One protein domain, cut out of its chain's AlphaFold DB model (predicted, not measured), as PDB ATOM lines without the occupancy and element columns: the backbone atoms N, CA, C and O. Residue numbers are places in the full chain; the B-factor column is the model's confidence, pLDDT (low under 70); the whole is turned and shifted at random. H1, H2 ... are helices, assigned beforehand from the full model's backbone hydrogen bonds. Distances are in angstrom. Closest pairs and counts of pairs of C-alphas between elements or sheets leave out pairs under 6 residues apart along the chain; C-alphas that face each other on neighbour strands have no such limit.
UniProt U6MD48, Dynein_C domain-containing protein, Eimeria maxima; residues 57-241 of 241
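This is residues 57 to 241 of the 241 residues of the protein "Dynein_C domain-containing protein" of Eimeria maxima (UniProt U6MD48). What shape does the backbone make? One long helix, H3, is the spine of an elongated body, with H1 and H4 packed on its later part, H5 on residues 105 to 109, H2 and H6 both on the stretch before that, and H7 packed on its first residues, 90 to 94, and running on past them. From the end of H7, residues 209 to 241, with no named element, fold back towards the link between H6 and H7, where residues 239 to 240 pair with 184 to 185, parallel. What is it made of? The printed part has 185 residues with seven named helices, H1 to H7 in that order, and no named strand; the class is all helix. It is only just loose, close to compact, with a radius of gyration of the C-alphas of 19.6 A and spans of 62 by 36 by 32 A.

What does the first helix touch? H1, residues 57 to 69, touches residues 106 to 120 alone of H3, residues 90 to 120, at a shallow tilt of 31 degrees, opposite ways; the closest C-alphas, of Leu 66 and Ser 110, are 6.0 A apart. Its residues 57 to 62 alone touch H4, residues 128 to 138, about perpendicular at 85 degrees, with the C-alphas of Gly 58 and Arg 138 closest at 5.7 A. Which helix is the hub? H3 touches the other six. With H2, residues 76 to 82, it forms a helical hairpin at a steep tilt of 36 degrees, only just past shallow; the C-alphas of Val 76 and Leu 96 are closest, 6.4 A apart. What follows along it? The closest C-alphas of H3 and H5, residues 144 to 148, are those of Leu 105 and Trp 146, 6.5 A apart. H6, residues 157 to 175, touches H3 with residues 168 to 171 alone, at a steep tilt of 42 degrees, Cys 99 and Leu 171 having the closest C-alphas at 6.8 A. H7, residues 193 to 208, touches residues 90 to 94 alone of H3 at a shallow tilt of 18 degrees, opposite ways, with the C-alphas of Pro 90 and Ala 199 closest at 4.9 A. Are the helix backbones complete? In H1 to H7 every O i to N i+4 pair is within hydrogen-bond range.

Where does the first helix begin? C-alpha 57 of H1 is at (12.901, 4.651, 1.189). How long are the longer helices? H3 measures 45.5 A from first to last C-alpha, H6 26.8 A and H7 22.9 A. Where does the last one end? C-alpha 208 of H7 is at (48.876, 13.911, -44.003).

How large is it? The two C-alphas farthest apart, of Gly 122 and His 209, are 63.1 A from each other. Is it continuous? The printed part has no cut, and the link from H6 to H7, 17 residues, is long. Where is confidence low? Residues 235 to 236 are under 70; the mean pLDDT of the printed part is 91.2.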
ATOM      1  N   ASP A  57      12.926   4.591   2.656       76.62
ATOM      2  CA  ASP A  57      12.901   4.651   1.189       76.62
ATOM      3  C   ASP A  57      14.189   5.291   0.653       76.62
ATOM      4  O   ASP A  57      14.841   4.749  -0.233       76.62
ATOM      5  N   GLY A  58      14.635   6.387   1.280       84.06
ATOM      6  CA  GLY A  58      15.900   7.039   0.934       84.06
ATOM      7  C   GLY A  58      17.124   6.150   1.175       84.06
ATOM      8  O   GLY A  58      17.998   6.075   0.312       84.06
ATOM      9  N   GLU A  59      17.179   5.444   2.312       89.56
ATOM     10  CA  GLU A  59      18.251   4.479   2.602       89.56
ATOM     11  C   GLU A  59      18.265   3.331   1.580       89.56
ATOM     12  O   GLU A  59      19.323   3.000   1.042       89.56
ATOM     13  N   ALA A  60      17.095   2.763   1.262       91.88
ATOM     14  CA  ALA A  60      16.978   1.681   0.289       91.88
ATOM     15  C   ALA A  60      17.432   2.110  -1.116       91.88
ATOM     16  O   ALA A  60      18.208   1.390  -1.737       91.88
ATOM     17  N   LEU A  61      17.024   3.297  -1.582       92.62
ATOM     18  CA  LEU A  61      17.451   3.849  -2.874       92.62
ATOM     19  C   LEU A  61      18.960   4.121  -2.915       92.62
ATOM     20  O   LEU A  61      19.623   3.816  -3.905       92.62
ATOM     21  N   CYS A  62      19.527   4.675  -1.838       94.25
ATOM     22  CA  CYS A  62      20.973   4.884  -1.735       94.25
ATOM     23  C   CYS A  62      21.728   3.556  -1.828       94.25
ATOM     24  O   CYS A  62      22.737   3.466  -2.528       94.25
ATOM     25  N   LYS A  63      21.223   2.527  -1.142       94.31
ATOM     26  CA  LYS A  63      21.807   1.191  -1.162       94.31
ATOM     27  C   LYS A  63      21.691   0.534  -2.534       94.31
ATOM     28  O   LYS A  63      22.674  -0.019  -3.001       94.31
ATOM     29  N   GLU A  64      20.547   0.648  -3.205       94.69
ATOM     30  CA  GLU A  64      20.358   0.138  -4.567       94.69
ATOM     31  C   GLU A  64      21.377   0.754  -5.535       94.69
ATOM     32  O   GLU A  64      22.082   0.029  -6.230       94.69
ATOM     33  N   ILE A  65      21.538   2.082  -5.526       95.56
ATOM     34  CA  ILE A  65      22.524   2.757  -6.387       95.56
ATOM     35  C   ILE A  65      23.953   2.308  -6.046       95.56
ATOM     36  O   ILE A  65      24.774   2.116  -6.949       95.56
ATOM     37  N   LEU A  66      24.260   2.143  -4.755       95.50
ATOM     38  CA  LEU A  66      25.568   1.678  -4.302       95.50
ATOM     39  C   LEU A  66      25.839   0.235  -4.741       95.50
ATOM     40  O   LEU A  66      26.931  -0.040  -5.221       95.50
ATOM     41  N   ASP A  67      24.865  -0.665  -4.638       94.12
ATOM     42  CA  ASP A  67      25.006  -2.058  -5.070       94.12
ATOM     43  C   ASP A  67      25.163  -2.151  -6.602       94.12
ATOM     44  O   ASP A  67      25.898  -2.995  -7.114       94.12
ATOM     45  N   GLU A  68      24.510  -1.261  -7.357       92.88
ATOM     46  CA  GLU A  68      24.569  -1.247  -8.821       92.88
ATOM     47  C   GLU A  68      25.863  -0.661  -9.407       92.88
ATOM     48  O   GLU A  68      26.304  -1.104 -10.471       92.88
ATOM     49  N   LEU A  69      26.440   0.370  -8.777       93.31
ATOM     50  CA  LEU A  69      27.601   1.105  -9.304       93.31
ATOM     51  C   LEU A  69      28.864   0.969  -8.450       93.31
ATOM     52  O   LEU A  69      29.953   1.263  -8.936       93.31
ATOM     53  N   GLY A  70      28.740   0.544  -7.194       86.38
ATOM     54  CA  GLY A  70      29.763   0.701  -6.160       86.38
ATOM     55  C   GLY A  70      31.101   0.046  -6.481       86.38
ATOM     56  O   GLY A  70      32.153   0.602  -6.162       86.38
ATOM     57  N   ASP A  71      31.049  -1.103  -7.156       88.31
ATOM     58  CA  ASP A  71      32.215  -1.913  -7.500       88.31
ATOM     59  C   ASP A  71      32.778  -1.641  -8.898       88.31
ATOM     60  O   ASP A  71      33.883  -2.101  -9.213       88.31
ATOM     61  N   ALA A  72      32.050  -0.899  -9.736       92.50
ATOM     62  CA  ALA A  72      32.427  -0.653 -11.118       92.50
ATOM     63  C   ALA A  72      33.683   0.233 -11.186       92.50
ATOM     64  O   ALA A  72      33.689   1.392 -10.778       92.50
ATOM     65  N   ARG A  73      34.787  -0.317 -11.695       94.12
ATOM     66  CA  ARG A  73      36.060   0.403 -11.811       94.12
ATOM     67  C   ARG A  73      36.910  -0.144 -12.943       94.12
ATOM     68  O   ARG A  73      36.920  -1.346 -13.194       94.12
ATOM     69  N   PHE A  74      37.657   0.748 -13.575       96.31
ATOM     70  CA  PHE A  74      38.696   0.403 -14.535       96.31
ATOM     71  C   PHE A  74      40.062   0.425 -13.852       96.31
ATOM     72  O   PHE A  74      40.416   1.430 -13.233       96.31
ATOM     73  N   ASP A  75      40.853  -0.633 -14.002       96.06
ATOM     74  CA  ASP A  75      42.280  -0.568 -13.685       96.06
ATOM     75  C   ASP A  75      43.016   0.085 -14.862       96.06
ATOM     76  O   ASP A  75      43.433  -0.559 -15.821       96.06
ATOM     77  N   VAL A  76      43.085   1.416 -14.839       96.00
ATOM     78  CA  VAL A  76      43.655   2.198 -15.947       96.00
ATOM     79  C   VAL A  76      45.150   1.914 -16.119       96.00
ATOM     80  O   VAL A  76      45.660   2.013 -17.235       96.00
ATOM     81  N   GLU A  77      45.855   1.556 -15.044       94.88
ATOM     82  CA  GLU A  77      47.275   1.210 -15.111       94.88
ATOM     83  C   GLU A  77      47.467  -0.123 -15.832       94.88
ATOM     84  O   GLU A  77      48.260  -0.186 -16.772       94.88
ATOM     85  N   GLU A  78      46.690  -1.145 -15.469       95.38
ATOM     86  CA  GLU A  78      46.697  -2.442 -16.149       95.38
ATOM     87  C   GLU A  78      46.303  -2.303 -17.628       95.38
ATOM     88  O   GLU A  78      47.015  -2.790 -18.509       95.38
ATOM     89  N   ILE A  79      45.226  -1.563 -17.928       95.06
ATOM     90  CA  ILE A  79      44.777  -1.321 -19.310       95.06
ATOM     91  C   ILE A  79      45.869  -0.604 -20.115       95.06
ATOM     92  O   ILE A  79      46.135  -0.966 -21.258       95.06
ATOM     93  N   SER A  80      46.529   0.399 -19.532       94.94
ATOM     94  CA  SER A  80      47.617   1.124 -20.196       94.94
ATOM     95  C   SER A  80      48.839   0.233 -20.439       94.94
ATOM     96  O   SER A  80      49.471   0.331 -21.488       94.94
ATOM     97  N   GLN A  81      49.179  -0.657 -19.504       94.00
ATOM     98  CA  GLN A  81      50.286  -1.605 -19.666       94.00
ATOM     99  C   GLN A  81      49.994  -2.686 -20.712       94.00
ATOM    100  O   GLN A  81      50.922  -3.173 -21.353       94.00
ATOM    101  N   ALA A  82      48.722  -3.037 -20.912       92.94
ATOM    102  CA  ALA A  82      48.308  -3.986 -21.941       92.94
ATOM    103  C   ALA A  82      48.462  -3.438 -23.373       92.94
ATOM    104  O   ALA A  82      48.525  -4.224 -24.316       92.94
ATOM    105  N   ILE A  83      48.533  -2.112 -23.546       93.50
ATOM    106  CA  ILE A  83      48.726  -1.467 -24.850       93.50
ATOM    107  C   ILE A  83      50.237  -1.289 -25.105       93.50
ATOM    108  O   ILE A  83      50.907  -0.620 -24.310       93.50
ATOM    109  N   PRO A  84      50.790  -1.810 -26.217       93.69
ATOM    110  CA  PRO A  84      52.160  -1.524 -26.638       93.69
ATOM    111  C   PRO A  84      52.398  -0.019 -26.817       93.69
ATOM    112  O   PRO A  84      51.556   0.686 -27.370       93.69
ATOM    113  N   ASP A  85      53.562   0.486 -26.407       90.62
ATOM    114  CA  ASP A  85      53.851   1.931 -26.461       90.62
ATOM    115  C   ASP A  85      53.806   2.509 -27.888       90.62
ATOM    116  O   ASP A  85      53.452   3.669 -28.078       90.62
ATOM    117  N   GLU A  86      54.096   1.687 -28.896       89.69
ATOM    118  CA  GLU A  86      54.011   2.037 -30.320       89.69
ATOM    119  C   GLU A  86      52.559   2.220 -30.802       89.69
ATOM    120  O   GLU A  86      52.308   2.948 -31.762       89.69
ATOM    121  N   GLU A  87      51.600   1.586 -30.123       88.50
ATOM    122  CA  GLU A  87      50.167   1.617 -30.439       88.50
ATOM    123  C   GLU A  87      49.393   2.631 -29.579       88.50
ATOM    124  O   GLU A  87      48.208   2.879 -29.820       88.50
ATOM    125  N   LYS A  88      50.045   3.266 -28.591       91.69
ATOM    126  CA  LYS A  88      49.459   4.339 -27.768       91.69
ATOM    127  C   LYS A  88      49.353   5.643 -28.556       91.69
ATOM    128  O   LYS A  88      50.161   6.562 -28.428       91.69
ATOM    129  N   GLY A  89      48.320   5.720 -29.386       92.50
ATOM    130  CA  GLY A  89      47.981   6.906 -30.156       92.50
ATOM    131  C   GLY A  89      47.051   7.885 -29.422       92.50
ATOM    132  O   GLY A  89      46.624   7.647 -28.289       92.50
ATOM    133  N   PRO A  90      46.665   8.988 -30.093       93.62
ATOM    134  CA  PRO A  90      45.685   9.949 -29.583       93.62
ATOM    135  C   PRO A  90      44.367   9.316 -29.110       93.62
ATOM    136  O   PRO A  90      43.822   9.723 -28.086       93.62
ATOM    137  N   TYR A  91      43.863   8.292 -29.813       93.44
ATOM    138  CA  TYR A  91      42.627   7.601 -29.425       93.44
ATOM    139  C   TYR A  91      42.763   6.859 -28.095       93.44
ATOM    140  O   TYR A  91      41.878   6.975 -27.250       93.44
ATOM    141  N   GLN A  92      43.874   6.151 -27.885       94.94
ATOM    142  CA  GLN A  92      44.163   5.432 -26.644       94.94
ATOM    143  C   GLN A  92      44.320   6.397 -25.468       94.94
ATOM    144  O   GLN A  92      43.805   6.125 -24.388       94.94
ATOM    145  N   HIS A  93      44.956   7.554 -25.670       95.12
ATOM    146  CA  HIS A  93      45.048   8.574 -24.623       95.12
ATOM    147  C   HIS A  93      43.673   9.107 -24.209       95.12
ATOM    148  O   HIS A  93      43.391   9.194 -23.014       95.12
ATOM    149  N   VAL A  94      42.801   9.413 -25.178       96.06
ATOM    150  CA  VAL A  94      41.424   9.835 -24.881       96.06
ATOM    151  C   VAL A  94      40.668   8.721 -24.163       96.06
ATOM    152  O   VAL A  94      40.031   8.983 -23.152       96.06
ATOM    153  N   PHE A  95      40.776   7.477 -24.626       96.06
ATOM    154  CA  PHE A  95      40.130   6.333 -23.990       96.06
ATOM    155  C   PHE A  95      40.552   6.149 -22.524       96.06
ATOM    156  O   PHE A  95      39.700   6.057 -21.641       96.06
ATOM    157  N   LEU A  96      41.858   6.164 -22.240       96.75
ATOM    158  CA  LEU A  96      42.373   6.047 -20.874       96.75
ATOM    159  C   LEU A  96      41.898   7.212 -19.993       96.75
ATOM    160  O   LEU A  96      41.523   6.993 -18.840       96.75
ATOM    161  N   GLN A  97      41.859   8.435 -20.532       97.00
ATOM    162  CA  GLN A  97      41.328   9.600 -19.824       97.00
ATOM    163  C   GLN A  97      39.833   9.443 -19.506       97.00
ATOM    164  O   GLN A  97      39.402   9.746 -18.396       97.00
ATOM    165  N   GLU A  98      39.038   8.942 -20.448       97.12
ATOM    166  CA  GLU A  98      37.607   8.685 -20.257       97.12
ATOM    167  C   GLU A  98      37.367   7.637 -19.155       97.12
ATOM    168  O   GLU A  98      36.524   7.842 -18.277       97.12
ATOM    169  N   CYS A  99      38.172   6.569 -19.114       97.50
ATOM    170  CA  CYS A  99      38.163   5.594 -18.018       97.50
ATOM    171  C   CYS A  99      38.513   6.235 -16.663       97.50
ATOM    172  O   CYS A  99      37.867   5.942 -15.656       97.50
ATOM    173  N   GLN A 100      39.492   7.147 -16.622       97.44
ATOM    174  CA  GLN A 100      39.832   7.892 -15.402       97.44
ATOM    175  C   GLN A 100      38.681   8.787 -14.937       97.44
ATOM    176  O   GLN A 100      38.345   8.778 -13.753       97.44
ATOM    177  N   CYS A 101      38.052   9.537 -15.846       97.06
ATOM    178  CA  CYS A 101      36.888  10.363 -15.529       97.06
ATOM    179  C   CYS A 101      35.739   9.518 -14.962       97.06
ATOM    180  O   CYS A 101      35.163   9.882 -13.935       97.06
ATOM    181  N   MET A 102      35.459   8.361 -15.570       97.81
ATOM    182  CA  MET A 102      34.446   7.430 -15.071       97.81
ATOM    183  C   MET A 102      34.774   6.927 -13.659       97.81
ATOM    184  O   MET A 102      33.912   6.951 -12.782       97.81
ATOM    185  N   ASN A 103      36.028   6.548 -13.401       97.69
ATOM    186  CA  ASN A 103      36.465   6.127 -12.070       97.69
ATOM    187  C   ASN A 103      36.305   7.233 -11.020       97.69
ATOM    188  O   ASN A 103      35.906   6.950  -9.893       97.69
ATOM    189  N   VAL A 104      36.611   8.492 -11.363       97.69
ATOM    190  CA  VAL A 104      36.417   9.634 -10.454       97.69
ATOM    191  C   VAL A 104      34.939   9.795 -10.099       97.69
ATOM    192  O   VAL A 104      34.619   9.970  -8.923       97.69
ATOM    193  N   LEU A 105      34.047   9.696 -11.089       97.75
ATOM    194  CA  LEU A 105      32.605   9.772 -10.869       97.75
ATOM    195  C   LEU A 105      32.113   8.637  -9.964       97.75
ATOM    196  O   LEU A 105      31.475   8.909  -8.950       97.75
ATOM    197  N   ILE A 106      32.434   7.384 -10.300       97.62
ATOM    198  CA  ILE A 106      31.983   6.220  -9.527       97.62
ATOM    199  C   ILE A 106      32.536   6.280  -8.104       97.62
ATOM    200  O   ILE A 106      31.790   6.093  -7.152       97.62
ATOM    201  N   LYS A 107      33.811   6.645  -7.930       97.50
ATOM    202  CA  LYS A 107      34.413   6.807  -6.605       97.50
ATOM    203  C   LYS A 107      33.678   7.841  -5.753       97.50
ATOM    204  O   LYS A 107      33.498   7.607  -4.562       97.50
ATOM    205  N   GLU A 108      33.278   8.972  -6.331       97.81
ATOM    206  CA  GLU A 108      32.533   9.998  -5.596       97.81
ATOM    207  C   GLU A 108      31.123   9.523  -5.224       97.81
ATOM    208  O   GLU A 108      30.697   9.730  -4.086       97.81
ATOM    209  N   ILE A 109      30.437   8.822  -6.135       97.75
ATOM    210  CA  ILE A 109      29.150   8.168  -5.857       97.75
ATOM    211  C   ILE A 109      29.319   7.189  -4.690       97.75
ATOM    212  O   ILE A 109      28.710   7.396  -3.640       97.75
ATOM    213  N   SER A 110      30.211   6.202  -4.816       97.25
ATOM    214  CA  SER A 110      30.441   5.171  -3.800       97.25
ATOM    215  C   SER A 110      30.829   5.766  -2.449       97.25
ATOM    216  O   SER A 110      30.236   5.417  -1.435       97.25
ATOM    217  N   ARG A 111      31.782   6.713  -2.420       97.25
ATOM    218  CA  ARG A 111      32.213   7.391  -1.185       97.25
ATOM    219  C   ARG A 111      31.029   8.046  -0.476       97.25
ATOM    220  O   ARG A 111      30.840   7.839   0.719       97.25
ATOM    221  N   SER A 112      30.247   8.834  -1.214       97.44
ATOM    222  CA  SER A 112      29.130   9.592  -0.650       97.44
ATOM    223  C   SER A 112      27.984   8.695  -0.157       97.44
ATOM    224  O   SER A 112      27.403   8.975   0.889       97.44
ATOM    225  N   LEU A 113      27.698   7.586  -0.851       97.00
ATOM    226  CA  LEU A 113      26.661   6.630  -0.453       97.00
ATOM    227  C   LEU A 113      27.086   5.755   0.734       97.00
ATOM    228  O   LEU A 113      26.271   5.510   1.618       97.00
ATOM    229  N   VAL A 114      28.358   5.346   0.810       96.38
ATOM    230  CA  VAL A 114      28.901   4.633   1.982       96.38
ATOM    231  C   VAL A 114      28.839   5.514   3.229       96.38
ATOM    232  O   VAL A 114      28.452   5.052   4.299       96.38
ATOM    233  N   GLU A 115      29.168   6.801   3.103       95.94
ATOM    234  CA  GLU A 115      29.018   7.774   4.188       95.94
ATOM    235  C   GLU A 115      27.566   7.857   4.686       95.94
ATOM    236  O   GLU A 115      27.329   7.831   5.895       95.94
ATOM    237  N   VAL A 116      26.592   7.903   3.771       95.06
ATOM    238  CA  VAL A 116      25.163   7.871   4.118       95.06
ATOM    239  C   VAL A 116      24.774   6.565   4.817       95.06
ATOM    240  O   VAL A 116      24.103   6.617   5.846       95.06
ATOM    241  N   GLU A 117      25.225   5.410   4.321       94.38
ATOM    242  CA  GLU A 117      24.942   4.099   4.924       94.38
ATOM    243  C   GLU A 117      25.476   4.010   6.367       94.38
ATOM    244  O   GLU A 117      24.775   3.573   7.280       94.38
ATOM    245  N   LEU A 118      26.703   4.486   6.605       94.81
ATOM    246  CA  LEU A 118      27.293   4.572   7.944       94.81
ATOM    247  C   LEU A 118      26.549   5.566   8.848       94.81
ATOM    248  O   LEU A 118      26.443   5.348  10.057       94.81
ATOM    249  N   GLY A 119      26.016   6.644   8.270       94.00
ATOM    250  CA  GLY A 119      25.141   7.588   8.959       94.00
ATOM    251  C   GLY A 119      23.848   6.930   9.447       94.00
ATOM    252  O   GLY A 119      23.495   7.082  10.615       94.00
ATOM    253  N   PHE A 120      23.180   6.140   8.598       90.38
ATOM    254  CA  PHE A 120      21.973   5.388   8.971       90.38
ATOM    255  C   PHE A 120      22.245   4.298  10.018       90.38
ATOM    256  O   PHE A 120      21.439   4.099  10.927       90.38
ATOM    257  N   LYS A 121      23.419   3.652   9.969       91.94
ATOM    258  CA  LYS A 121      23.879   2.694  10.997       91.94
ATOM    259  C   LYS A 121      24.238   3.352  12.338       91.94
ATOM    260  O   LYS A 121      24.441   2.648  13.326       91.94
ATOM    261  N   GLY A 122      24.321   4.684  12.392       92.25
ATOM    262  CA  GLY A 122      24.719   5.439  13.583       92.25
ATOM    263  C   GLY A 122      26.226   5.412  13.870       92.25
ATOM    264  O   GLY A 122      26.645   5.807  14.957       92.25
ATOM    265  N   GLU A 123      27.041   4.955  12.917       94.62
ATOM    266  CA  GLU A 123      28.506   4.923  13.024       94.62
ATOM    267  C   GLU A 123      29.135   6.286  12.699       94.62
ATOM    268  O   GLU A 123      30.194   6.632  13.228       94.62
ATOM    269  N   LEU A 124      28.464   7.089  11.868       93.31
ATOM    270  CA  LEU A 124      28.812   8.481  11.593       93.31
ATOM    271  C   LEU A 124      27.700   9.422  12.056       93.31
ATOM    272  O   LEU A 124      26.515   9.100  12.013       93.31
ATOM    273  N   THR A 125      28.082  10.632  12.469       92.81
ATOM    274  CA  THR A 125      27.102  11.697  12.711       92.81
ATOM    275  C   THR A 125      26.515  12.147  11.378       92.81
ATOM    276  O   THR A 125      27.254  12.573  10.490       92.81
ATOM    277  N   PHE A 126      25.191  12.075  11.254       91.50
ATOM    278  CA  PHE A 126      24.486  12.455  10.037       91.50
ATOM    279  C   PHE A 126      24.682  13.949   9.743       91.50
ATOM    280  O   PHE A 126      24.321  14.816  10.539       91.50
ATOM    281  N   SER A 127      25.326  14.247   8.616       93.88
ATOM    282  CA  SER A 127      25.714  15.606   8.228       93.88
ATOM    283  C   SER A 127      24.692  16.251   7.289       93.88
ATOM    284  O   SER A 127      23.970  15.563   6.573       93.88
ATOM    285  N   ALA A 128      24.698  17.583   7.199       93.56
ATOM    286  CA  ALA A 128      23.832  18.313   6.265       93.56
ATOM    287  C   ALA A 128      24.077  17.933   4.787       93.56
ATOM    288  O   ALA A 128      23.165  17.987   3.964       93.56
ATOM    289  N   SER A 129      25.305  17.536   4.429       93.56
ATOM    290  CA  SER A 129      25.613  17.034   3.085       93.56
ATOM    291  C   SER A 129      25.019  15.652   2.819       93.56
ATOM    292  O   SER A 129      24.578  15.412   1.700       93.56
ATOM    293  N   MET A 130      24.975  14.771   3.826       94.88
ATOM    294  CA  MET A 130      24.313  13.462   3.730       94.88
ATOM    295  C   MET A 130      22.798  13.631   3.593       94.88
ATOM    296  O   MET A 130      22.196  13.040   2.706       94.88
ATOM    297  N   GLU A 131      22.194  14.502   4.405       92.88
ATOM    298  CA  GLU A 131      20.759  14.801   4.338       92.88
ATOM    299  C   GLU A 131      20.356  15.346   2.967       92.88
ATOM    300  O   GLU A 131      19.417  14.853   2.347       92.88
ATOM    301  N   LYS A 132      21.133  16.296   2.434       94.31
ATOM    302  CA  LYS A 132      20.906  16.820   1.088       94.31
ATOM    303  C   LYS A 132      21.065  15.751   0.003       94.31
ATOM    304  O   LYS A 132      20.307  15.767  -0.960       94.31
ATOM    305  N   LEU A 133      22.041  14.852   0.145       95.69
ATOM    306  CA  LEU A 133      22.259  13.759  -0.804       95.69
ATOM    307  C   LEU A 133      21.043  12.829  -0.858       95.69
ATOM    308  O   LEU A 133      20.529  12.567  -1.944       95.69
ATOM    309  N   VAL A 134      20.567  12.380   0.308       94.31
ATOM    310  CA  VAL A 134      19.382  11.516   0.424       94.31
ATOM    311  C   VAL A 134      18.146  12.216  -0.133       94.31
ATOM    312  O   VAL A 134      17.380  11.610  -0.878       94.31
ATOM    313  N   GLU A 135      17.972  13.502   0.170       91.75
ATOM    314  CA  GLU A 135      16.847  14.288  -0.331       91.75
ATOM    315  C   GLU A 135      16.873  14.451  -1.856       91.75
ATOM    316  O   GLU A 135      15.846  14.275  -2.511       91.75
ATOM    317  N   ASP A 136      18.031  14.744  -2.455       93.38
ATOM    318  CA  ASP A 136      18.152  14.818  -3.914       93.38
ATOM    319  C   ASP A 136      17.841  13.465  -4.569       93.38
ATOM    320  O   ASP A 136      17.106  13.431  -5.558       93.38
ATOM    321  N   ILE A 137      18.302  12.356  -3.979       93.38
ATOM    322  CA  ILE A 137      18.002  11.000  -4.462       93.38
ATOM    323  C   ILE A 137      16.501  10.705  -4.392       93.38
ATOM    324  O   ILE A 137      15.907  10.292  -5.390       93.38
ATOM    325  N   ARG A 138      15.867  10.997  -3.252       89.44
ATOM    326  CA  ARG A 138      14.425  10.816  -3.038       89.44
ATOM    327  C   ARG A 138      13.587  11.642  -4.015       89.44
ATOM    328  O   ARG A 138      12.562  11.176  -4.503       89.44
ATOM    329  N   MET A 139      14.043  12.848  -4.348       87.88
ATOM    330  CA  MET A 139      13.390  13.729  -5.320       87.88
ATOM    331  C   MET A 139      13.777  13.429  -6.779       87.88
ATOM    332  O   MET A 139      13.473  14.226  -7.669       87.88
ATOM    333  N   ASN A 140      14.437  12.294  -7.052       89.50
ATOM    334  CA  ASN A 140      14.872  11.871  -8.388       89.50
ATOM    335  C   ASN A 140      15.770  12.915  -9.093       89.50
ATOM    336  O   ASN A 140      15.753  13.062 -10.320       89.50
ATOM    337  N   ARG A 141      16.568  13.657  -8.317       91.81
ATOM    338  CA  ARG A 141      17.535  14.653  -8.792       91.81
ATOM    339  C   ARG A 141      18.950  14.104  -8.682       91.81
ATOM    340  O   ARG A 141      19.286  13.402  -7.737       91.81
ATOM    341  N   VAL A 142      19.802  14.453  -9.645       95.81
ATOM    342  CA  VAL A 142      21.225  14.110  -9.558       95.81
ATOM    343  C   VAL A 142      21.900  15.058  -8.559       95.81
ATOM    344  O   VAL A 142      21.850  16.275  -8.763       95.81
ATOM    345  N   PRO A 143      22.554  14.539  -7.507       96.56
ATOM    346  CA  PRO A 143      23.287  15.353  -6.548       96.56
ATOM    347  C   PRO A 143      24.340  16.246  -7.211       96.56
ATOM    348  O   PRO A 143      25.108  15.819  -8.078       96.56
ATOM    349  N   ALA A 144      24.439  17.495  -6.751       95.00
ATOM    350  CA  ALA A 144      25.364  18.478  -7.326       95.00
ATOM    351  C   ALA A 144      26.843  18.049  -7.236       95.00
ATOM    352  O   ALA A 144      27.637  18.381  -8.118       95.00
ATOM    353  N   ALA A 145      27.211  17.299  -6.190       95.88
ATOM    354  CA  ALA A 145      28.562  16.761  -6.024       95.88
ATOM    355  C   ALA A 145      28.926  15.782  -7.151       95.88
ATOM    356  O   ALA A 145      30.024  15.867  -7.697       95.88
ATOM    357  N   TRP A 146      27.983  14.925  -7.557       97.44
ATOM    358  CA  TRP A 146      28.174  13.970  -8.648       97.44
ATOM    359  C   TRP A 146      28.231  14.691  -9.995       97.44
ATOM    360  O   TRP A 146      29.145  14.456 -10.779       97.44
ATOM    361  N   MET A 147      27.326  15.649 -10.230       95.94
ATOM    362  CA  MET A 147      27.316  16.452 -11.461       95.94
ATOM    363  C   MET A 147      28.624  17.219 -11.690       95.94
ATOM    364  O   MET A 147      29.058  17.354 -12.829       95.94
ATOM    365  N   LYS A 148      29.282  17.692 -10.623       95.69
ATOM    366  CA  LYS A 148      30.547  18.442 -10.713       95.69
ATOM    367  C   LYS A 148      31.691  17.636 -11.339       95.69
ATOM    368  O   LYS A 148      32.587  18.228 -11.933       95.69
ATOM    369  N   VAL A 149      31.672  16.316 -11.175       96.38
ATOM    370  CA  VAL A 149      32.685  15.392 -11.713       96.38
ATOM    371  C   VAL A 149      32.140  14.524 -12.851       96.38
ATOM    372  O   VAL A 149      32.812  13.599 -13.299       96.38
ATOM    373  N   SER A 150      30.924  14.813 -13.320       94.81
ATOM    374  CA  SER A 150      30.245  14.070 -14.378       94.81
ATOM    375  C   SER A 150      30.249  14.828 -15.711       94.81
ATOM    376  O   SER A 150      30.807  15.914 -15.855       94.81
ATOM    377  N   PHE A 151      29.597  14.232 -16.703       92.31
ATOM    378  CA  PHE A 151      29.230  14.850 -17.967       92.31
ATOM    379  C   PHE A 151      28.013  15.779 -17.796       92.31
ATOM    380  O   PHE A 151      27.197  15.628 -16.883       92.31
ATOM    381  N   ALA A 152      27.860  16.743 -18.706       89.12
ATOM    382  CA  ALA A 152      26.713  17.647 -18.695       89.12
ATOM    383  C   ALA A 152      25.410  16.882 -18.994       89.12
ATOM    384  O   ALA A 152      25.306  16.179 -19.999       89.12
ATOM    385  N   SER A 153      24.406  17.032 -18.129       90.31
ATOM    386  CA  SER A 153      23.123  16.343 -18.258       90.31
ATOM    387  C   SER A 153      22.002  17.117 -17.571       90.31
ATOM    388  O   SER A 153      22.221  17.756 -16.545       90.31
ATOM    389  N   CYS A 154      20.800  17.038 -18.140       87.75
ATOM    390  CA  CYS A 154      19.550  17.517 -17.532       87.75
ATOM    391  C   CYS A 154      18.613  16.348 -17.177       87.75
ATOM    392  O   CYS A 154      17.421  16.543 -16.966       87.75
ATOM    393  N   ARG A 155      19.132  15.112 -17.185       90.12
ATOM    394  CA  ARG A 155      18.357  13.896 -16.928       90.12
ATOM    395  C   ARG A 155      17.963  13.788 -15.448       90.12
ATOM    396  O   ARG A 155      18.797  14.091 -14.593       90.12
ATOM    397  N   PRO A 156      16.756  13.287 -15.125       92.19
ATOM    398  CA  PRO A 156      16.435  12.863 -13.765       92.19
ATOM    399  C   PRO A 156      17.284  11.653 -13.356       92.19
ATOM    400  O   PRO A 156      17.734  10.891 -14.224       92.19
ATOM    401  N   LEU A 157      17.462  11.461 -12.045       93.75
ATOM    402  CA  LEU A 157      18.418  10.520 -11.454       93.75
ATOM    403  C   LEU A 157      18.319   9.110 -12.041       93.75
ATOM    404  O   LEU A 157      19.323   8.605 -12.530       93.75
ATOM    405  N   GLY A 158      17.131   8.500 -12.077       90.94
ATOM    406  CA  GLY A 158      16.989   7.127 -12.584       90.94
ATOM    407  C   GLY A 158      17.488   6.965 -14.029       90.94
ATOM    408  O   GLY A 158      18.251   6.053 -14.347       90.94
ATOM    409  N   SER A 159      17.137   7.909 -14.909       93.00
ATOM    410  CA  SER A 159      17.617   7.894 -16.299       93.00
ATOM    411  C   SER A 159      19.090   8.296 -16.435       93.00
ATOM    412  O   SER A 159      19.749   7.895 -17.392       93.00
ATOM    413  N   TRP A 160      19.612   9.080 -15.490       96.50
ATOM    414  CA  TRP A 160      21.020   9.453 -15.433       96.50
ATOM    415  C   TRP A 160      21.893   8.267 -15.003       96.50
ATOM    416  O   TRP A 160      22.896   8.008 -15.657       96.50
ATOM    417  N   ILE A 161      21.474   7.484 -14.002       95.88
ATOM    418  CA  ILE A 161      22.153   6.243 -13.591       95.88
ATOM    419  C   ILE A 161      22.192   5.240 -14.747       95.88
ATOM    420  O   ILE A 161      23.241   4.664 -15.034       95.88
ATOM    421  N   ALA A 162      21.083   5.081 -15.476       95.31
ATOM    422  CA  ALA A 162      21.061   4.253 -16.680       95.31
ATOM    423  C   ALA A 162      22.058   4.743 -17.752       95.31
ATOM    424  O   ALA A 162      22.725   3.924 -18.384       95.31
ATOM    425  N   ASP A 163      22.203   6.062 -17.937       95.12
ATOM    426  CA  ASP A 163      23.195   6.641 -18.854       95.12
ATOM    427  C   ASP A 163      24.630   6.371 -18.369       95.12
ATOM    428  O   ASP A 163      25.465   5.935 -19.157       95.12
ATOM    429  N   VAL A 164      24.915   6.525 -17.070       96.56
ATOM    430  CA  VAL A 164      26.220   6.182 -16.471       96.56
ATOM    431  C   VAL A 164      26.577   4.717 -16.739       96.56
ATOM    432  O   VAL A 164      27.683   4.441 -17.205       96.56
ATOM    433  N   LYS A 165      25.637   3.784 -16.542       95.56
ATOM    434  CA  LYS A 165      25.843   2.355 -16.838       95.56
ATOM    435  C   LYS A 165      26.160   2.111 -18.311       95.56
ATOM    436  O   LYS A 165      27.119   1.414 -18.623       95.56
ATOM    437  N   GLN A 166      25.404   2.721 -19.225       94.94
ATOM    438  CA  GLN A 166      25.646   2.575 -20.666       94.94
ATOM    439  C   GLN A 166      26.998   3.151 -21.106       94.94
ATOM    440  O   GLN A 166      27.616   2.640 -22.041       94.94
ATOM    441  N   ARG A 167      27.459   4.226 -20.459       95.81
ATOM    442  CA  ARG A 167      28.794   4.797 -20.683       95.81
ATOM    443  C   ARG A 167      29.884   3.875 -20.152       95.81
ATOM    444  O   ARG A 167      30.874   3.655 -20.843       95.81
ATOM    445  N   PHE A 168      29.680   3.303 -18.967       96.12
ATOM    446  CA  PHE A 168      30.610   2.343 -18.380       96.12
ATOM    447  C   PHE A 168      30.734   1.104 -19.269       96.12
ATOM    448  O   PHE A 168      31.839   0.704 -19.612       96.12
ATOM    449  N   GLU A 169      29.611   0.549 -19.724       94.94
ATOM    450  CA  GLU A 169      29.588  -0.577 -20.660       94.94
ATOM    451  C   GLU A 169      30.284  -0.232 -21.984       94.94
ATOM    452  O   GLU A 169      31.057  -1.034 -22.498       94.94
ATOM    453  N   HIS A 170      30.083   0.981 -22.510       93.75
ATOM    454  CA  HIS A 170      30.766   1.425 -23.725       93.75
ATOM    455  C   HIS A 170      32.295   1.441 -23.573       93.75
ATOM    456  O   HIS A 170      32.996   0.979 -24.472       93.75
ATOM    457  N   LEU A 171      32.807   1.938 -22.443       95.38
ATOM    458  CA  LEU A 171      34.242   1.933 -22.143       95.38
ATOM    459  C   LEU A 171      34.757   0.515 -21.854       95.38
ATOM    460  O   LEU A 171      35.829   0.150 -22.322       95.38
ATOM    461  N   SER A 172      33.970  -0.303 -21.154       95.00
ATOM    462  CA  SER A 172      34.276  -1.708 -20.854       95.00
ATOM    463  C   SER A 172      34.342  -2.580 -22.112       95.00
ATOM    464  O   SER A 172      35.150  -3.496 -22.199       95.00
ATOM    465  N   GLU A 173      33.551  -2.283 -23.143       93.69
ATOM    466  CA  GLU A 173      33.706  -2.964 -24.431       93.69
ATOM    467  C   GLU A 173      35.061  -2.641 -25.070       93.69
ATOM    468  O   GLU A 173      35.713  -3.521 -25.627       93.69
ATOM    469  N   TRP A 174      35.516  -1.392 -24.951       93.88
ATOM    470  CA  TRP A 174      36.798  -0.961 -25.501       93.88
ATOM    471  C   TRP A 174      37.992  -1.547 -24.717       93.88
ATOM    472  O   TRP A 174      39.025  -1.839 -25.314       93.88
ATOM    473  N   THR A 175      37.861  -1.857 -23.420       93.69
ATOM    474  CA  THR A 175      38.951  -2.524 -22.672       93.69
ATOM    475  C   THR A 175      39.251  -3.946 -23.153       93.69
ATOM    476  O   THR A 175      40.336  -4.448 -22.872       93.69
ATOM    477  N   LYS A 176      38.336  -4.603 -23.883       92.75
ATOM    478  CA  LYS A 176      38.553  -5.959 -24.423       92.75
ATOM    479  C   LYS A 176      39.615  -5.998 -25.521       92.75
ATOM    480  O   LYS A 176      40.295  -7.008 -25.674       92.75
ATOM    481  N   GLU A 177      39.745  -4.914 -26.282       92.19
ATOM    482  CA  GLU A 177      40.746  -4.758 -27.339       92.19
ATOM    483  C   GLU A 177      41.314  -3.325 -27.286       92.19
ATOM    484  O   GLU A 177      41.012  -2.496 -28.145       92.19
ATOM    485  N   PRO A 178      42.119  -2.993 -26.258       90.88
ATOM    486  CA  PRO A 178      42.457  -1.606 -25.926       90.88
ATOM    487  C   PRO A 178      43.404  -0.955 -26.950       90.88
ATOM    488  O   PRO A 178      43.394   0.265 -27.129       90.88
ATOM    489  N   SER A 179      44.181  -1.762 -27.677       89.81
ATOM    490  CA  SER A 179      44.991  -1.316 -28.817       89.81
ATOM    491  C   SER A 179      44.151  -0.920 -30.033       89.81
ATOM    492  O   SER A 179      44.551  -0.052 -30.810       89.81
ATOM    493  N   ALA A 180      42.972  -1.518 -30.220       88.00
ATOM    494  CA  ALA A 180      42.128  -1.231 -31.370       88.00
ATOM    495  C   ALA A 180      41.196  -0.050 -31.085       88.00
ATOM    496  O   ALA A 180      40.617   0.089 -30.012       88.00
ATOM    497  N   THR A 181      41.005   0.816 -32.080       85.00
ATOM    498  CA  THR A 181      39.930   1.815 -32.024       85.00
ATOM    499  C   THR A 181      38.623   1.168 -32.499       85.00
ATOM    500  O   THR A 181      38.607   0.587 -33.589       85.00
ATOM    501  N   PRO A 182      37.509   1.281 -31.747       85.56
ATOM    502  CA  PRO A 182      36.228   0.719 -32.143       85.56
ATOM    503  C   PRO A 182      35.804   1.203 -33.528       85.56
ATOM    504  O   PRO A 182      35.978   2.373 -33.885       85.56
ATOM    505  N   LYS A 183      35.180   0.316 -34.312       85.00
ATOM    506  CA  LYS A 183      34.688   0.643 -35.666       85.00
ATOM    507  C   LYS A 183      33.675   1.789 -35.658       85.00
ATOM    508  O   LYS A 183      33.568   2.511 -36.650       85.00
ATOM    509  N   VAL A 184      32.917   1.902 -34.569       85.88
ATOM    510  CA  VAL A 184      31.931   2.948 -34.305       85.88
ATOM    511  C   VAL A 184      32.062   3.357 -32.845       85.88
ATOM    512  O   VAL A 184      32.007   2.505 -31.963       85.88
ATOM    513  N   VAL A 185      32.223   4.654 -32.596       89.38
ATOM    514  CA  VAL A 185      32.270   5.224 -31.241       89.38
ATOM    515  C   VAL A 185      30.994   6.017 -30.998       89.38
ATOM    516  O   VAL A 185      30.591   6.808 -31.847       89.38
ATOM    517  N   ASN A 186      30.339   5.821 -29.855       90.25
ATOM    518  CA  ASN A 186      29.172   6.625 -29.511       90.25
ATOM    519  C   ASN A 186      29.648   7.920 -28.846       90.25
ATOM    520  O   ASN A 186      30.025   7.914 -27.673       90.25
ATOM    521  N   LEU A 187      29.644   9.030 -29.587       89.75
ATOM    522  CA  LEU A 187      30.180  10.294 -29.074       89.75
ATOM    523  C   LEU A 187      29.378  10.813 -27.887       89.75
ATOM    524  O   LEU A 187      29.948  11.425 -26.989       89.75
ATOM    525  N   ALA A 188      28.069  10.559 -27.864       89.12
ATOM    526  CA  ALA A 188      27.211  11.012 -26.780       89.12
ATOM    527  C   ALA A 188      27.543  10.326 -25.445       89.12
ATOM    528  O   ALA A 188      27.198  10.867 -24.395       89.12
ATOM    529  N   ARG A 189      28.220   9.167 -25.478       92.75
ATOM    530  CA  ARG A 189      28.627   8.396 -24.294       92.75
ATOM    531  C   ARG A 189      30.002   8.779 -23.735       92.75
ATOM    532  O   ARG A 189      30.335   8.351 -22.634       92.75
ATOM    533  N   LEU A 190      30.759   9.639 -24.413       93.00
ATOM    534  CA  LEU A 190      32.000  10.195 -23.868       93.00
ATOM    535  C   LEU A 190      31.707  11.340 -22.887       93.00
ATOM    536  O   LEU A 190      30.717  12.064 -23.038       93.00
ATOM    537  N   PHE A 191      32.564  11.514 -21.886       93.00
ATOM    538  CA  PHE A 191      32.593  12.678 -21.004       93.00
ATOM    539  C   PHE A 191      33.078  13.913 -21.762       93.00
ATOM    540  O   PHE A 191      32.492  14.986 -21.615       93.00
ATOM    541  N   SER A 192      34.104  13.763 -22.608       90.06
ATOM    542  CA  SER A 192      34.657  14.836 -23.436       90.06
ATOM    543  C   SER A 192      34.688  14.458 -24.925       90.06
ATOM    544  O   SER A 192      35.736  14.107 -25.481       90.06
ATOM    545  N   PRO A 193      33.562  14.626 -25.647       92.50
ATOM    546  CA  PRO A 193      33.516  14.376 -27.088       92.50
ATOM    547  C   PRO A 193      34.524  15.226 -27.877       92.50
ATOM    548  O   PRO A 193      35.037  14.795 -28.905       92.50
ATOM    549  N   GLN A 194      34.844  16.432 -27.393       91.88
ATOM    550  CA  GLN A 194      35.811  17.326 -28.039       91.88
ATOM    551  C   GLN A 194      37.245  16.790 -27.984       91.88
ATOM    552  O   GLN A 194      37.980  16.946 -28.962       91.88
ATOM    553  N   SER A 195      37.636  16.123 -26.891       94.06
ATOM    554  CA  SER A 195      38.944  15.463 -26.801       94.06
ATOM    555  C   SER A 195      39.072  14.397 -27.888       94.06
ATOM    556  O   SER A 195      40.073  14.346 -28.598       94.06
ATOM    557  N   PHE A 196      38.008  13.622 -28.109       93.56
ATOM    558  CA  PHE A 196      37.979  12.612 -29.162       93.56
ATOM    559  C   PHE A 196      38.026  13.215 -30.572       93.56
ATOM    560  O   PHE A 196      38.793  12.758 -31.416       93.56
ATOM    561  N   LEU A 197      37.267  14.284 -30.840       92.88
ATOM    562  CA  LEU A 197      37.357  14.994 -32.123       92.88
ATOM    563  C   LEU A 197      38.758  15.570 -32.365       92.88
ATOM    564  O   LEU A 197      39.234  15.575 -33.500       92.88
ATOM    565  N   THR A 198      39.432  16.023 -31.308       93.81
ATOM    566  CA  THR A 198      40.819  16.494 -31.384       93.81
ATOM    567  C   THR A 198      41.767  15.343 -31.709       93.81
ATOM    568  O   THR A 198      42.573  15.491 -32.622       93.81
ATOM    569  N   ALA A 199      41.594  14.172 -31.091       93.44
ATOM    570  CA  ALA A 199      42.356  12.970 -31.430       93.44
ATOM    571  C   ALA A 199      42.191  12.567 -32.907       93.44
ATOM    572  O   ALA A 199      43.183  12.263 -33.569       93.44
ATOM    573  N   ILE A 200      40.977  12.657 -33.473       91.88
ATOM    574  CA  ILE A 200      40.761  12.438 -34.919       91.88
ATOM    575  C   ILE A 200      41.606  13.414 -35.747       91.88
ATOM    576  O   ILE A 200      42.260  13.016 -36.715       91.88
ATOM    577  N   LYS A 201      41.607  14.704 -35.378       92.19
ATOM    578  CA  LYS A 201      42.403  15.725 -36.074       92.19
ATOM    579  C   LYS A 201      43.900  15.462 -35.937       92.19
ATOM    580  O   LYS A 201      44.615  15.674 -36.910       92.19
ATOM    581  N   GLU A 202      44.374  15.007 -34.781       92.44
ATOM    582  CA  GLU A 202      45.783  14.674 -34.551       92.44
ATOM    583  C   GLU A 202      46.233  13.504 -35.422       92.44
ATOM    584  O   GLU A 202      47.239  13.624 -36.120       92.44
ATOM    585  N   VAL A 203      45.450  12.423 -35.473       91.12
ATOM    586  CA  VAL A 203      45.744  11.279 -36.350       91.12
ATOM    587  C   VAL A 203      45.762  11.712 -37.818       91.12
ATOM    588  O   VAL A 203      46.707  11.409 -38.543       91.12
ATOM    589  N   CYS A 204      44.773  12.496 -38.254       89.94
ATOM    590  CA  CYS A 204      44.717  13.037 -39.616       89.94
ATOM    591  C   CYS A 204      45.911  13.965 -39.933       89.94
ATOM    592  O   CYS A 204      46.517  13.876 -41.002       89.94
ATOM    593  N   SER A 205      46.289  14.834 -38.991       91.56
ATOM    594  CA  SER A 205      47.434  15.748 -39.093       91.56
ATOM    595  C   SER A 205      48.747  14.990 -39.268       91.56
ATOM    596  O   SER A 205      49.517  15.324 -40.168       91.56
ATOM    597  N   GLN A 206      48.977  13.951 -38.462       90.62
ATOM    598  CA  GLN A 206      50.182  13.124 -38.524       90.62
ATOM    599  C   GLN A 206      50.270  12.346 -39.841       90.62
ATOM    600  O   GLN A 206      51.326  12.335 -40.467       90.62
ATOM    601  N   GLN A 207      49.156  11.762 -40.293       87.81
ATOM    602  CA  GLN A 207      49.090  10.976 -41.531       87.81
ATOM    603  C   GLN A 207      49.316  11.814 -42.793       87.81
ATOM    604  O   GLN A 207      49.971  11.366 -43.731       87.81
ATOM    605  N   HIS A 208      48.782  13.036 -42.831       87.88
ATOM    606  CA  HIS A 208      48.876  13.911 -44.003       87.88
ATOM    607  C   HIS A 208      49.965  14.987 -43.890       87.88
ATOM    608  O   HIS A 208      50.102  15.804 -44.800       87.88
ATOM    609  N   HIS A 209      50.728  15.002 -42.792       89.88
ATOM    610  CA  HIS A 209      51.724  16.033 -42.477       89.88
ATOM    611  C   HIS A 209      51.160  17.465 -42.560       89.88
ATOM    612  O   HIS A 209      51.802  18.386 -43.065       89.88
ATOM    613  N   LEU A 210      49.930  17.646 -42.072       90.94
ATOM    614  CA  LEU A 210      49.219  18.926 -42.065       90.94
ATOM    615  C   LEU A 210      49.245  19.549 -40.674       90.94
ATOM    616  O   LEU A 210      49.222  18.848 -39.670       90.94
ATOM    617  N   GLU A 211      49.220  20.875 -40.587       90.62
ATOM    618  CA  GLU A 211      49.067  21.569 -39.304       90.62
ATOM    619  C   GLU A 211      47.664  21.348 -38.712       90.62
ATOM    620  O   GLU A 211      46.654  21.626 -39.365       90.62
ATOM    621  N   LEU A 212      47.596  20.949 -37.436       88.19
ATOM    622  CA  LEU A 212      46.346  20.674 -36.711       88.19
ATOM    623  C   LEU A 212      45.322  21.825 -36.792       88.19
ATOM    624  O   LEU A 212      44.120  21.598 -36.951       88.19
ATOM    625  N   ASN A 213      45.806  23.070 -36.728       88.12
ATOM    626  CA  ASN A 213      44.982  24.285 -36.730       88.12
ATOM    627  C   ASN A 213      44.281  24.556 -38.069       88.12
ATOM    628  O   ASN A 213      43.316  25.313 -38.105       88.12
ATOM    629  N   LYS A 214      44.744  23.945 -39.165       88.56
ATOM    630  CA  LYS A 214      44.149  24.095 -40.503       88.56
ATOM    631  C   LYS A 214      43.101  23.021 -40.807       88.56
ATOM    632  O   LYS A 214      42.407  23.114 -41.817       88.56
ATOM    633  N   LEU A 215      42.976  22.009 -39.947       89.25
ATOM    634  CA  LEU A 215      42.012  20.928 -40.112       89.25
ATOM    635  C   LEU A 215      40.641  21.322 -39.558       89.25
ATOM    636  O   LEU A 215      40.538  21.914 -38.482       89.25
ATOM    637  N   ASN A 216      39.587  20.908 -40.257       88.62
ATOM    638  CA  ASN A 216      38.200  21.022 -39.819       88.62
ATOM    639  C   ASN A 216      37.546  19.640 -39.823       88.62
ATOM    640  O   ASN A 216      37.824  18.823 -40.699       88.62
ATOM    641  N   VAL A 217      36.670  19.392 -38.851       89.06
ATOM    642  CA  VAL A 217      35.881  18.157 -38.792       89.06
ATOM    643  C   VAL A 217      34.617  18.352 -39.624       89.06
ATOM    644  O   VAL A 217      33.888  19.323 -39.424       89.06
ATOM    645  N   LEU A 218      34.357  17.430 -40.550       88.38
ATOM    646  CA  LEU A 218      33.133  17.389 -41.347       88.38
ATOM    647  C   LEU A 218      32.366  16.103 -41.029       88.38
ATOM    648  O   LEU A 218      32.930  15.011 -41.076       88.38
ATOM    649  N   THR A 219      31.068  16.224 -40.758       88.44
ATOM    650  CA  THR A 219      30.185  15.081 -40.502       88.44
ATOM    651  C   THR A 219      29.278  14.845 -41.703       88.44
ATOM    652  O   THR A 219      28.649  15.770 -42.209       88.44
ATOM    653  N   THR A 220      29.189  13.595 -42.158       86.94
ATOM    654  CA  THR A 220      28.240  13.177 -43.201       86.94
ATOM    655  C   THR A 220      27.279  12.149 -42.623       86.94
ATOM    656  O   THR A 220      27.713  11.135 -42.081       86.94
ATOM    657  N   VAL A 221      25.975  12.394 -42.755       87.62
ATOM    658  CA  VAL A 221      24.941  11.471 -42.272       87.62
ATOM    659  C   VAL A 221      24.808  10.300 -43.243       87.62
ATOM    660  O   VAL A 221      24.600  10.493 -44.441       87.62
ATOM    661  N   THR A 222      24.925   9.073 -42.734       84.94
ATOM    662  CA  THR A 222      24.796   7.846 -43.534       84.94
ATOM    663  C   THR A 222      23.494   7.114 -43.238       84.94
ATOM    664  O   THR A 222      22.993   7.181 -42.125       84.94
ATOM    665  N   LYS A 223      22.984   6.348 -44.209       86.75
ATOM    666  CA  LYS A 223      21.822   5.454 -44.034       86.75
ATOM    667  C   LYS A 223      22.185   4.068 -43.470       86.75
ATOM    668  O   LYS A 223      21.377   3.154 -43.564       86.75
ATOM    669  N   LYS A 224      23.428   3.872 -43.018       82.00
ATOM    670  CA  LYS A 224      23.932   2.570 -42.564       82.00
ATOM    671  C   LYS A 224      23.666   2.400 -41.076       82.00
ATOM    672  O   LYS A 224      24.030   3.280 -40.302       82.00
ATOM    673  N   ASP A 225      23.121   1.252 -40.700       83.25
ATOM    674  CA  ASP A 225      23.007   0.851 -39.300       83.25
ATOM    675  C   ASP A 225      24.355   0.383 -38.751       83.25
ATOM    676  O   ASP A 225      25.186  -0.149 -39.494       83.25
ATOM    677  N   VAL A 226      24.553   0.515 -37.437       79.19
ATOM    678  CA  VAL A 226      25.793   0.113 -36.745       79.19
ATOM    679  C   VAL A 226      26.146  -1.352 -37.023       79.19
ATOM    680  O   VAL A 226      27.304  -1.665 -37.282       79.19
ATOM    681  N   ALA A 227      25.142  -2.233 -37.060       80.69
ATOM    682  CA  ALA A 227      25.314  -3.663 -37.323       80.69
ATOM    683  C   ALA A 227      25.776  -3.987 -38.756       80.69
ATOM    684  O   ALA A 227      26.278  -5.077 -39.000       80.69
ATOM    685  N   SER A 228      25.623  -3.056 -39.703       81.94
ATOM    686  CA  SER A 228      26.033  -3.231 -41.107       81.94
ATOM    687  C   SER A 228      27.477  -2.780 -41.386       81.94
ATOM    688  O   SER A 228      27.886  -2.646 -42.544       81.94
ATOM    689  N   ILE A 229      28.241  -2.456 -40.337       81.75
ATOM    690  CA  ILE A 229      29.591  -1.897 -40.436       81.75
ATOM    691  C   ILE A 229      30.628  -2.978 -40.117       81.75
ATOM    692  O   ILE A 229      31.013  -3.192 -38.970       81.75
ATOM    693  N   ASP A 230      31.146  -3.608 -41.171       78.44
ATOM    694  CA  ASP A 230      32.079  -4.734 -41.032       78.44
ATOM    695  C   ASP A 230      33.554  -4.317 -40.950       78.44
ATOM    696  O   ASP A 230      34.386  -5.065 -40.436       78.44
ATOM    697  N   ALA A 231      33.894  -3.109 -41.399       76.88
ATOM    698  CA  ALA A 231      35.267  -2.607 -41.470       76.88
ATOM    699  C   ALA A 231      35.403  -1.258 -40.750       76.88
ATOM    700  O   ALA A 231      34.414  -0.522 -40.693       76.88
ATOM    701  N   PRO A 232      36.593  -0.885 -40.241       74.25
ATOM    702  CA  PRO A 232      36.844   0.452 -39.704       74.25
ATOM    703  C   PRO A 232      36.624   1.554 -40.755       74.25
ATOM    704  O   PRO A 232      36.346   1.306 -41.938       74.25
ATOM    705  N   ALA A 233      36.621   2.805 -40.301       76.44
ATOM    706  CA  ALA A 233      36.556   3.950 -41.198       76.44
ATOM    707  C   ALA A 233      37.835   4.041 -42.051       76.44
ATOM    708  O   ALA A 233      38.845   3.413 -41.738       76.44
ATOM    709  N   ARG A 234      37.783   4.798 -43.157       70.81
ATOM    710  CA  ARG A 234      39.005   5.106 -43.915       70.81
ATOM    711  C   ARG A 234      39.946   5.926 -43.033       70.81
ATOM    712  O   ARG A 234      39.483   6.631 -42.144       70.81
ATOM    713  N   GLU A 235      41.240   5.850 -43.314       63.31
ATOM    714  CA  GLU A 235      42.273   6.601 -42.595       63.31
ATOM    715  C   GLU A 235      41.918   8.098 -42.504       63.31
ATOM    716  O   GLU A 235      41.390   8.685 -43.454       63.31
ATOM    717  N   GLY A 236      42.104   8.684 -41.318       61.03
ATOM    718  CA  GLY A 236      41.701  10.060 -41.003       61.03
ATOM    719  C   GLY A 236      40.194  10.286 -40.796       61.03
ATOM    720  O   GLY A 236      39.780  11.423 -40.566       61.03
ATOM    721  N   GLN A 237      39.362   9.245 -40.869       75.19
ATOM    722  CA  GLN A 237      37.926   9.300 -40.583       75.19
ATOM    723  C   GLN A 237      37.594   8.419 -39.384       75.19
ATOM    724  O   GLN A 237      38.276   7.438 -39.113       75.19
ATOM    725  N   GLN A 238      36.489   8.729 -38.712       81.56
ATOM    726  CA  GLN A 238      35.940   7.881 -37.663       81.56
ATOM    727  C   GLN A 238      34.422   7.840 -37.789       81.56
ATOM    728  O   GLN A 238      33.790   8.866 -38.054       81.56
ATOM    729  N   ARG A 239      33.825   6.651 -37.637       76.44
ATOM    730  CA  ARG A 239      32.363   6.532 -37.597       76.44
ATOM    731  C   ARG A 239      31.883   6.744 -36.174       76.44
ATOM    732  O   ARG A 239      32.440   6.190 -35.228       76.44
ATOM    733  N   ILE A 240      30.841   7.553 -36.063       76.50
ATOM    734  CA  ILE A 240      30.266   7.979 -34.798       76.50
ATOM    735  C   ILE A 240      28.773   7.655 -34.776       76.50
ATOM    736  O   ILE A 240      28.122   7.722 -35.821       76.50
ATOM    737  N   HIS A 241      28.264   7.289 -33.603       75.56
ATOM    738  CA  HIS A 241      26.839   7.147 -33.298       75.56
ATOM    739  C   HIS A 241      26.431   8.179 -32.241       75.56
ATOM    740  O   HIS A 241      27.295   8.550 -31.412       75.56
TER     741      HIS A 241